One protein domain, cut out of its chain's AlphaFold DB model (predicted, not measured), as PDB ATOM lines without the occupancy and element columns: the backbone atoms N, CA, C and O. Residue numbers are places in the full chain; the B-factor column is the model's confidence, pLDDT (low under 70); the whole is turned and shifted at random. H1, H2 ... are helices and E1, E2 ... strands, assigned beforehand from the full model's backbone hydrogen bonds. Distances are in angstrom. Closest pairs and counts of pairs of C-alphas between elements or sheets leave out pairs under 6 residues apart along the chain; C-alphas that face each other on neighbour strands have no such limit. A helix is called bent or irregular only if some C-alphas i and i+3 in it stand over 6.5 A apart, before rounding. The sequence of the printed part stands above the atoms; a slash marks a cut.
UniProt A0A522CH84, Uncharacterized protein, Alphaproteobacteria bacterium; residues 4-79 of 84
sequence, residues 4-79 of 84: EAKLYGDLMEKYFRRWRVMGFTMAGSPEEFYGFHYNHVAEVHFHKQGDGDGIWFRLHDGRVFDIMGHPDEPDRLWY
ATOM      1  N   GLU A   4      46.837 -43.806  49.349       79.00
ATOM      2  CA  GLU A   4      46.450 -42.484  48.838       79.00
ATOM      3  C   GLU A   4      46.619 -41.387  49.891       79.00
ATOM      4  O   GLU A   4      47.247 -40.365  49.631       79.00
ATOM      5  N   ALA A   5      46.178 -41.648  51.124       79.44
ATOM      6  CA  ALA A   5      46.327 -40.709  52.233       79.44
ATOM      7  C   ALA A   5      47.800 -40.341  52.488       79.44
ATOM      8  O   ALA A   5      48.127 -39.175  52.704       79.44
ATOM      9  N   LYS A   6      48.712 -41.319  52.404       87.88
ATOM     10  CA  LYS A   6      50.150 -41.051  52.539       87.88
ATOM     11  C   LYS A   6      50.671 -40.169  51.398       87.88
ATOM     12  O   LYS A   6      51.460 -39.266  51.657       87.88
ATOM     13  N   LEU A   7      50.224 -40.400  50.161       91.50
ATOM     14  CA  LEU A   7      50.623 -39.585  49.008       91.50
ATOM     15  C   LEU A   7      50.159 -38.130  49.148       91.50
ATOM     16  O   LEU A   7      50.922 -37.217  48.832       91.50
ATOM     17  N   TYR A   8      48.950 -37.899  49.663       94.94
ATOM     18  CA  TYR A   8      48.452 -36.547  49.925       94.94
ATOM     19  C   TYR A   8      49.267 -35.838  51.008       94.94
ATOM     20  O   TYR A   8      49.642 -34.681  50.820       94.94
ATOM     21  N   GLY A   9      49.618 -36.540  52.090       95.56
ATOM     22  CA  GLY A   9      50.512 -36.007  53.121       95.56
ATOM     23  C   GLY A   9      51.891 -35.631  52.564       95.56
ATOM     24  O   GLY A   9      52.370 -34.524  52.799       95.56
ATOM     25  N   ASP A  10      52.495 -36.510  51.756       95.88
ATOM     26  CA  ASP A  10      53.798 -36.266  51.120       95.88
ATOM     27  C   ASP A  10      53.749 -35.045  50.166       95.88
ATOM     28  O   ASP A  10      54.685 -34.240  50.122       95.88
ATOM     29  N   LEU A  11      52.645 -34.866  49.426       96.06
ATOM     30  CA  LEU A  11      52.407 -33.698  48.569       96.06
ATOM     31  C   LEU A  11      52.261 -32.410  49.384       96.06
ATOM     32  O   LEU A  11      52.947 -31.426  49.095       96.06
ATOM     33  N   MET A  12      51.411 -32.413  50.411       97.31
ATOM     34  CA  MET A  12      51.221 -31.256  51.287       97.31
ATOM     35  C   MET A  12      52.549 -30.828  51.916       97.31
ATOM     36  O   MET A  12      52.921 -29.660  51.804       97.31
ATOM     37  N   GLU A  13      53.305 -31.772  52.483       97.69
ATOM     38  CA  GLU A  13      54.620 -31.527  53.087       97.69
ATOM     39  C   GLU A  13      55.610 -30.931  52.076       97.69
ATOM     40  O   GLU A  13      56.282 -29.938  52.368       97.69
ATOM     41  N   LYS A  14      55.684 -31.493  50.860       97.12
ATOM     42  CA  LYS A  14      56.571 -31.008  49.791       97.12
ATOM     43  C   LYS A  14      56.327 -29.528  49.484       97.12
ATOM     44  O   LYS A  14      57.285 -28.753  49.413       97.12
ATOM     45  N   TYR A  15      55.073 -29.137  49.273       96.56
ATOM     46  CA  TYR A  15      54.747 -27.764  48.886       96.56
ATOM     47  C   TYR A  15      54.771 -26.806  50.074       96.56
ATOM     48  O   TYR A  15      55.342 -25.727  49.945       96.56
ATOM     49  N   PHE A  16      54.318 -27.232  51.255       97.62
ATOM     50  CA  PHE A  16      54.489 -26.470  52.494       97.62
ATOM     51  C   PHE A  16      55.959 -26.101  52.730       97.62
ATOM     52  O   PHE A  16      56.280 -24.928  52.920       97.62
ATOM     53  N   ARG A  17      56.880 -27.074  52.646       97.69
ATOM     54  CA  ARG A  17      58.321 -26.810  52.798       97.69
ATOM     55  C   ARG A  17      58.824 -25.799  51.782       97.69
ATOM     56  O   ARG A  17      59.588 -24.908  52.144       97.69
ATOM     57  N   ARG A  18      58.395 -25.919  50.523       96.81
ATOM     58  CA  ARG A  18      58.757 -24.968  49.469       96.81
ATOM     59  C   ARG A  18      58.290 -23.551  49.820       96.81
ATOM     60  O   ARG A  18      59.102 -22.630  49.765       96.81
ATOM     61  N   TRP A  19      57.031 -23.374  50.219       95.94
ATOM     62  CA  TRP A  19      56.475 -22.062  50.576       95.94
ATOM     63  C   TRP A  19      57.118 -21.472  51.830       95.94
ATOM     64  O   TRP A  19      57.420 -20.280  51.859       95.94
ATOM     65  N   ARG A  20      57.420 -22.310  52.825       96.25
ATOM     66  CA  ARG A  20      58.135 -21.907  54.037       96.25
ATOM     67  C   ARG A  20      59.559 -21.439  53.738       96.25
ATOM     68  O   ARG A  20      59.960 -20.386  54.218       96.25
ATOM     69  N   VAL A  21      60.312 -22.175  52.914       97.50
ATOM     70  CA  VAL A  21      61.683 -21.793  52.513       97.50
ATOM     71  C   VAL A  21      61.699 -20.473  51.742       97.50
ATOM     72  O   VAL A  21      62.611 -19.673  51.920       97.50
ATOM     73  N   MET A  22      60.686 -20.221  50.914       96.56
ATOM     74  CA  MET A  22      60.554 -18.962  50.176       96.56
ATOM     75  C   MET A  22      59.973 -17.811  51.018       96.56
ATOM     76  O   MET A  22      59.861 -16.697  50.516       96.56
ATOM     77  N   GLY A  23      59.616 -18.049  52.286       96.50
ATOM     78  CA  GLY A  23      59.107 -17.020  53.196       96.50
ATOM     79  C   GLY A  23      57.639 -16.634  52.986       96.50
ATOM     80  O   GLY A  23      57.209 -15.606  53.498       96.50
ATOM     81  N   PHE A  24      56.858 -17.442  52.262       95.62
ATOM     82  CA  PHE A  24      55.431 -17.177  52.023       95.62
ATOM     83  C   PHE A  24      54.521 -17.604  53.179       95.62
ATOM     84  O   PHE A  24      53.350 -17.240  53.206       95.62
ATOM     85  N   THR A  25      55.034 -18.378  54.136       95.81
ATOM     86  CA  THR A  25      54.283 -18.788  55.322       95.81
ATOM     87  C   THR A  25      55.192 -18.952  56.530       95.81
ATOM     88  O   THR A  25      56.347 -19.366  56.407       95.81
ATOM     89  N   MET A  26      54.638 -18.653  57.704       96.38
ATOM     90  CA  MET A  26      55.254 -18.889  59.013       96.38
ATOM     91  C   MET A  26      54.634 -20.087  59.745       96.38
ATOM     92  O   MET A  26      55.035 -20.366  60.873       96.38
ATOM     93  N   ALA A  27      53.678 -20.783  59.118       97.12
ATOM     94  CA  ALA A  27      53.001 -21.931  59.708       97.12
ATOM     95  C   ALA A  27      54.004 -23.007  60.163       97.12
ATOM     96  O   ALA A  27      55.029 -23.266  59.517       97.12
ATOM     97  N   GLY A  28      53.706 -23.635  61.299       96.88
ATOM     98  CA  GLY A  28      54.512 -24.680  61.912       96.88
ATOM     99  C   GLY A  28      54.404 -26.024  61.197       96.88
ATOM    100  O   GLY A  28      55.392 -26.765  61.189       96.88
ATOM    101  N   SER A  29      53.265 -26.304  60.556       97.25
ATOM    102  CA  SER A  29      52.965 -27.561  59.859       97.25
ATOM    103  C   SER A  29      52.182 -27.354  58.551       97.25
ATOM    104  O   SER A  29      51.592 -26.286  58.347       97.25
ATOM    105  N   PRO A  30      52.121 -28.374  57.669       97.44
ATOM    106  CA  PRO A  30      51.244 -28.340  56.502       97.44
ATOM    107  C   PRO A  30      49.774 -28.138  56.872       97.44
ATOM    108  O   PRO A  30      49.094 -27.353  56.226       97.44
ATOM    109  N   GLU A  31      49.273 -28.802  57.914       97.50
ATOM    110  CA  GLU A  31      47.868 -28.695  58.322       97.50
ATOM    111  C   GLU A  31      47.506 -27.285  58.796       97.50
ATOM    112  O   GLU A  31      46.397 -26.823  58.543       97.50
ATOM    113  N   GLU A  32      48.440 -26.587  59.446       97.69
ATOM    114  CA  GLU A  32      48.269 -25.180  59.811       97.69
ATOM    115  C   GLU A  32      48.279 -24.277  58.570       97.69
ATOM    116  O   GLU A  32      47.498 -23.334  58.495       97.69
ATOM    117  N   PHE A  33      49.126 -24.579  57.581       97.88
ATOM    118  CA  PHE A  33      49.213 -23.805  56.343       97.88
ATOM    119  C   PHE A  33      47.974 -23.962  55.452       97.88
ATOM    120  O   PHE A  33      47.403 -22.971  55.013       97.88
ATOM    121  N   TYR A  34      47.554 -25.201  55.194       97.31
ATOM    122  CA  TYR A  34      46.427 -25.505  54.312       97.31
ATOM    123  C   TYR A  34      45.065 -25.404  55.015       97.31
ATOM    124  O   TYR A  34      44.035 -25.300  54.355       97.31
ATOM    125  N   GLY A  35      45.029 -25.478  56.350       97.38
ATOM    126  CA  GLY A  35      43.788 -25.451  57.128       97.38
ATOM    127  C   GLY A  35      42.985 -26.759  57.096       97.38
ATOM    128  O   GLY A  35      41.825 -26.783  57.513       97.38
ATOM    129  N   PHE A  36      43.571 -27.856  56.611       97.38
ATOM    130  CA  PHE A  36      42.963 -29.187  56.618       97.38
ATOM    131  C   PHE A  36      44.014 -30.287  56.798       97.38
ATOM    132  O   PHE A  36      45.204 -30.077  56.586       97.38
ATOM    133  N   HIS A  37      43.559 -31.480  57.185       96.88
ATOM    134  CA  HIS A  37      44.396 -32.670  57.314       96.88
ATOM    135  C   HIS A  37      44.385 -33.485  56.014       96.88
ATOM    136  O   HIS A  37      43.341 -33.597  55.375       96.88
ATOM    137  N   TYR A  38      45.502 -34.120  55.643       95.75
ATOM    138  CA  TYR A  38      45.618 -34.878  54.385       95.75
ATOM    139  C   TYR A  38      44.576 -36.002  54.237       95.75
ATOM    140  O   TYR A  38      44.127 -36.288  53.134       95.75
ATOM    141  N   ASN A  39      44.128 -36.607  55.345       96.12
ATOM    142  CA  ASN A  39      43.033 -37.596  55.348       96.12
ATOM    143  C   ASN A  39      41.672 -37.032  54.905       96.12
ATOM    144  O   ASN A  39      40.736 -37.805  54.731       96.12
ATOM    145  N   HIS A  40      41.520 -35.711  54.799       96.62
ATOM    146  CA  HIS A  40      40.301 -35.096  54.277       96.62
ATOM    147  C   HIS A  40      40.340 -34.936  52.757       96.62
ATOM    148  O   HIS A  40      39.305 -34.618  52.175       96.62
ATOM    149  N   VAL A  41      41.504 -35.130  52.128       96.62
ATOM    150  CA  VAL A  41      41.679 -35.028  50.680       96.62
ATOM    151  C   VAL A  41      41.068 -36.259  50.016       96.62
ATOM    152  O   VAL A  41      41.434 -37.392  50.320       96.62
ATOM    153  N   ALA A  42      40.135 -36.010  49.104       95.81
ATOM    154  CA  ALA A  42      39.476 -37.018  48.287       95.81
ATOM    155  C   ALA A  42      40.211 -37.256  46.964       95.81
ATOM    156  O   ALA A  42      40.251 -38.379  46.475       95.81
ATOM    157  N   GLU A  43      40.744 -36.190  46.368       94.81
ATOM    158  CA  GLU A  43      41.431 -36.219  45.079       94.81
ATOM    159  C   GLU A  43      42.362 -35.007  44.939       94.81
ATOM    160  O   GLU A  43      42.206 -33.994  45.629       94.81
ATOM    161  N   VAL A  44      43.340 -35.118  44.040       96.06
ATOM    162  CA  VAL A  44      44.242 -34.025  43.665       96.06
ATOM    163  C   VAL A  44      44.137 -33.814  42.165       96.06
ATOM    164  O   VAL A  44      44.293 -34.772  41.409       96.06
ATOM    165  N   HIS A  45      43.905 -32.570  41.762       96.12
ATOM    166  CA  HIS A  45      43.891 -32.163  40.363       96.12
ATOM    167  C   HIS A  45      45.234 -31.575  39.951       96.12
ATOM    168  O   HIS A  45      45.889 -30.911  40.759       96.12
ATOM    169  N   PHE A  46      45.620 -31.793  38.694       95.31
ATOM    170  CA  PHE A  46      46.903 -31.344  38.142       95.31
ATOM    171  C   PHE A  46      46.760 -30.299  37.040       95.31
ATOM    172  O   PHE A  46      47.744 -29.674  36.650       95.31
ATOM    173  N   HIS A  47      45.542 -30.083  36.559       95.56
ATOM    174  CA  HIS A  47      45.235 -29.059  35.580       95.56
ATOM    175  C   HIS A  47      43.889 -28.405  35.897       95.56
ATOM    176  O   HIS A  47      42.921 -29.089  36.237       95.56
ATOM    177  N   LYS A  48      43.802 -27.087  35.717       95.44
ATOM    178  CA  LYS A  48      42.558 -26.319  35.823       95.44
ATOM    179  C   LYS A  48      42.349 -25.477  34.571       95.44
ATOM    180  O   LYS A  48      43.254 -24.804  34.084       95.44
ATOM    181  N   GLN A  49      41.131 -25.487  34.042       94.31
ATOM    182  CA  GLN A  49      40.741 -24.648  32.918       94.31
ATOM    183  C   GLN A  49      40.948 -23.165  33.264       94.31
ATOM    184  O   GLN A  49      40.390 -22.667  34.235       94.31
ATOM    185  N   GLY A  50      41.731 -22.459  32.446       91.69
ATOM    186  CA  GLY A  50      42.049 -21.038  32.634       91.69
ATOM    187  C   GLY A  50      43.368 -20.776  33.370       91.69
ATOM    188  O   GLY A  50      44.061 -19.834  33.001       91.69
ATOM    189  N   ASP A  51      43.750 -21.631  34.321       92.62
ATOM    190  CA  ASP A  51      45.009 -21.517  35.080       92.62
ATOM    191  C   ASP A  51      46.135 -22.411  34.516       92.62
ATOM    192  O   ASP A  51      47.315 -22.090  34.656       92.62
ATOM    193  N   GLY A  52      45.785 -23.503  33.829       92.94
ATOM    194  CA  GLY A  52      46.734 -24.466  33.268       92.94
ATOM    195  C   GLY A  52      47.203 -25.499  34.294       92.94
ATOM    196  O   GLY A  52      46.422 -25.954  35.133       92.94
ATOM    197  N   ASP A  53      48.475 -25.896  34.201       94.56
ATOM    198  CA  ASP A  53      49.081 -26.900  35.080       94.56
ATOM    199  C   ASP A  53      49.282 -26.361  36.504       94.56
ATOM    200  O   ASP A  53      49.798 -25.261  36.715       94.56
ATOM    201  N   GLY A  54      48.945 -27.171  37.504       93.44
ATOM    202  CA  GLY A  54      49.042 -26.784  38.907       93.44
ATOM    203  C   GLY A  54      48.719 -27.930  39.853       93.44
ATOM    204  O   GLY A  54      48.822 -29.096  39.487       93.44
ATOM    205  N   ILE A  55      48.386 -27.599  41.101       95.81
ATOM    206  CA  ILE A  55      47.897 -28.569  42.082       95.81
ATOM    207  C   ILE A  55      46.716 -27.967  42.815       95.81
ATOM    208  O   ILE A  55      46.824 -26.870  43.365       95.81
ATOM    209  N   TRP A  56      45.636 -28.738  42.875       98.00
ATOM    210  CA  TRP A  56      44.466 -28.418  43.673       98.00
ATOM    211  C   TRP A  56      44.047 -29.624  44.498       98.00
ATOM    212  O   TRP A  56      43.839 -30.714  43.967       98.00
ATOM    213  N   PHE A  57      43.922 -29.428  45.805       97.81
ATOM    214  CA  PHE A  57      43.448 -30.438  46.738       97.81
ATOM    215  C   PHE A  57      41.934 -30.332  46.853       97.81
ATOM    216  O   PHE A  57      41.423 -29.313  47.318       97.81
ATOM    217  N   ARG A  58      41.207 -31.386  46.481       98.06
ATOM    218  CA  ARG A  58      39.775 -31.473  46.758       98.06
ATOM    219  C   ARG A  58      39.541 -32.285  48.015       98.06
ATOM    220  O   ARG A  58      40.030 -33.405  48.146       98.06
ATOM    221  N   LEU A  59      38.727 -31.748  48.911       97.69
ATOM    222  CA  LEU A  59      38.319 -32.423  50.131       97.69
ATOM    223  C   LEU A  59      37.060 -33.277  49.918       97.69
ATOM    224  O   LEU A  59      36.281 -33.047  48.993       97.69
ATOM    225  N   HIS A  60      36.817 -34.238  50.810       97.00
ATOM    226  CA  HIS A  60      35.609 -35.077  50.794       97.00
ATOM    227  C   HIS A  60      34.298 -34.279  50.899       97.00
ATOM    228  O   HIS A  60      33.261 -34.759  50.449       97.00
ATOM    229  N   ASP A  61      34.336 -33.069  51.463       96.94
ATOM    230  CA  ASP A  61      33.182 -32.162  51.545       96.94
ATOM    231  C   ASP A  61      32.964 -31.318  50.274       96.94
ATOM    232  O   ASP A  61      32.038 -30.512  50.211       96.94
ATOM    233  N   GLY A  62      33.802 -31.513  49.252       97.00
ATOM    234  CA  GLY A  62      33.704 -30.848  47.959       97.00
ATOM    235  C   GLY A  62      34.476 -29.535  47.852       97.00
ATOM    236  O   GLY A  62      34.644 -29.062  46.728       97.00
ATOM    237  N   ARG A  63      34.993 -28.973  48.955       98.25
ATOM    238  CA  ARG A  63      35.853 -27.779  48.900       98.25
ATOM    239  C   ARG A  63      37.157 -28.086  48.168       98.25
ATOM    240  O   ARG A  63      37.684 -29.194  48.271       98.25
ATOM    241  N   VAL A  64      37.680 -27.091  47.460       98.31
ATOM    242  CA  VAL A  64      38.947 -27.173  46.728       98.31
ATOM    243  C   VAL A  64      39.885 -26.095  47.244       98.31
ATOM    244  O   VAL A  64      39.443 -24.985  47.530       98.31
ATOM    245  N   PHE A  65      41.160 -26.436  47.387       98.38
ATOM    246  CA  PHE A  65      42.214 -25.512  47.782       98.38
ATOM    247  C   PHE A  65      43.373 -25.586  46.794       98.38
ATOM    248  O   PHE A  65      43.769 -26.680  46.387       98.38
ATOM    249  N   ASP A  66      43.917 -24.434  46.417       96.88
ATOM    250  CA  ASP A  66      45.101 -24.350  45.569       96.88
ATOM    251  C   ASP A  66      46.375 -24.806  46.312       96.88
ATOM    252  O   ASP A  66      46.391 -25.122  47.508       96.88
ATOM    253  N   ILE A  67      47.491 -24.815  45.590       95.81
ATOM    254  CA  ILE A  67      48.806 -25.185  46.116       95.81
ATOM    255  C   ILE A  67      49.331 -24.249  47.220       95.81
ATOM    256  O   ILE A  67      50.306 -24.589  47.893       95.81
ATOM    257  N   MET A  68      48.720 -23.075  47.385       95.12
ATOM    258  CA  MET A  68      49.034 -22.072  48.403       95.12
ATOM    259  C   MET A  68      48.101 -22.166  49.622       95.12
ATOM    260  O   MET A  68      48.282 -21.409  50.571       95.12
ATOM    261  N   GLY A  69      47.123 -23.078  49.617       95.31
ATOM    262  CA  GLY A  69      46.140 -23.219  50.690       95.31
ATOM    263  C   GLY A  69      44.981 -22.228  50.622       95.31
ATOM    264  O   GLY A  69      44.246 -22.090  51.599       95.31
ATOM    265  N   HIS A  70      44.771 -21.554  49.492       96.44
ATOM    266  CA  HIS A  70      43.605 -20.698  49.298       96.44
ATOM    267  C   HIS A  70      42.418 -21.500  48.754       96.44
ATOM    268  O   HIS A  70      42.620 -22.354  47.890       96.44
ATOM    269  N   PRO A  71      41.179 -21.226  49.204       97.88
ATOM    270  CA  PRO A  71      39.985 -21.795  48.587       97.88
ATOM    271  C   PRO A  71      39.907 -21.471  47.090       97.88
ATOM    272  O   PRO A  71      40.177 -20.340  46.689       97.88
ATOM    273  N   ASP A  72      39.480 -22.442  46.287       97.69
ATOM    274  CA  ASP A  72      39.301 -22.320  44.837       97.69
ATOM    275  C   ASP A  72      37.960 -22.956  44.394       97.69
ATOM    276  O   ASP A  72      37.177 -23.443  45.216       97.69
ATOM    277  N   GLU A  73      37.680 -22.909  43.095       97.12
ATOM    278  CA  GLU A  73      36.452 -23.350  42.442       97.12
ATOM    279  C   GLU A  73      36.091 -24.807  42.796       97.12
ATOM    280  O   GLU A  73      36.854 -25.735  42.526       97.12
ATOM    281  N   PRO A  74      34.923 -25.062  43.408       97.31
ATOM    282  CA  PRO A  74      34.520 -26.417  43.752       97.31
ATOM    283  C   PRO A  74      33.994 -27.231  42.563       97.31
ATOM    284  O   PRO A  74      33.983 -28.459  42.659       97.31
ATOM    285  N   ASP A  75      33.547 -26.636  41.457       96.12
ATOM    286  CA  ASP A  75      32.977 -27.407  40.349       96.12
ATOM    287  C   ASP A  75      34.047 -28.265  39.642       96.12
ATOM    288  O   ASP A  75      35.045 -27.787  39.102       96.12
ATOM    289  N   ARG A  76      33.814 -29.584  39.629       94.31
ATOM    290  CA  ARG A  76      34.681 -30.592  38.995       94.31
ATOM    291  C   ARG A  76      34.880 -30.339  37.505       94.31
ATOM    292  O   ARG A  76      35.893 -30.755  36.957       94.31
ATOM    293  N   LEU A  77      33.948 -29.648  36.847       94.44
ATOM    294  CA  LEU A  77      34.067 -29.292  35.437       94.44
ATOM    295  C   LEU A  77      35.267 -28.382  35.148       94.44
ATOM    296  O   LEU A  77      35.645 -28.255  33.988       94.44
ATOM    297  N   TRP A  78      35.886 -27.763  36.146       95.00
ATOM    298  CA  TRP A  78      37.059 -26.927  35.916       95.00
ATOM    299  C   TRP A  78      38.368 -27.708  35.852       95.00
ATOM    300  O   TRP A  78      39.351 -27.169  35.352       95.00
ATOM    301  N   TYR A  79      38.399 -28.963  36.296       95.94
ATOM    302  CA  TYR A  79      39.651 -29.663  36.574       95.94
ATOM    303  C   TYR A  79      39.860 -30.895  35.701       95.94
ATOM    304  O   TYR A  79      38.904 -31.569  35.325       95.94
TER     305      TYR A  79
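AT A GLANCE: This is residues 4 to 79 of the 84 residues of an uncharacterized protein of Alphaproteobacteria bacterium (UniProt A0A522CH84). A small, bent sheet of three strands, E1, E2 and E3, has one long helix, H1, slanting over one face with residues 4 to 15, while residues 16 to 21 reach past the sheet. The short helix H2 packs on H1 to one side of the sheet, and the last stretch, residues 67 to 79, folds back so that residues 71 and 72 pair with E3. The printed part has 76 residues, with two named helices and three named strands in the order H1 H2 E1 E2 E3; the sheet's order is E1 - E2 - E3, antiparallel throughout, and the class is mixed, helices and strands. It is compact, with a radius of gyration of the C-alphas of 11.8 A, and spans 33 by 25 by 18 A.

HOW THE PARTS SIT: H1, residues 4 to 21, touches H2, residues 30 to 34, with its residues 12 to 16 alone; the closest C-alphas, of Phe 16 and Pro 30, are 5.5 A apart. In both helices each O i to N i+4 pair is within hydrogen-bond range. E1, residues 41 to 48, and E2, residues 52 to 59, form an antiparallel hairpin at 162 degrees, with N 45 and O 56 at 2.9 A and N 52 and O 48 at 2.9 A. E2 bends by 53 degrees at residue 55. E2 and E3, residues 64 to 66, form a second antiparallel hairpin at 137 degrees, with N 57 and O 65 at 2.8 A. The three strands are a meander, each the antiparallel neighbour of the one before, and E1 and E3 are the edge strands. The sheet is only just strongly twisted, its C-alphas lying up to 4.4 A off the best plane. H1 is on one face of this sheet, two layers of helix and sheet, at a height over the sheet of 9.1 A. It lies over E1 and, only just, over E2, on which 3 of its C-alphas fall. On the local plane it stands at 58 degrees to E1, only just slantwise to the strands. The closest C-alphas of H1 and E1, those of Tyr 8 and Val 41, are 7.0 A apart. H2 is not on the sheet and is apart from E2.

IN THESE COORDINATES: H1 begins with C-alpha 4 at (46.450, -42.484, 48.838) and is 26.0 A long. H2 follows, from Pro 30 to Tyr 34. E1 is 17.2 A long, from C-alpha 41 at (41.679, -35.028, 50.680), and E2 is 20.5 A long. E3 ends with C-alpha 66 at (45.101, -24.350, 45.569).

THE WHOLE: The C-alphas farthest apart, of Gly 28 and Leu 77, are 33.8 A apart. The printed part has no cut. The links E1 to E2 and E2 to E3 are tight, H1 to H2 and H2 to E1 are short, and there is no long link. The mean pLDDT of the printed part is 95.7, and no printed residue is under 70.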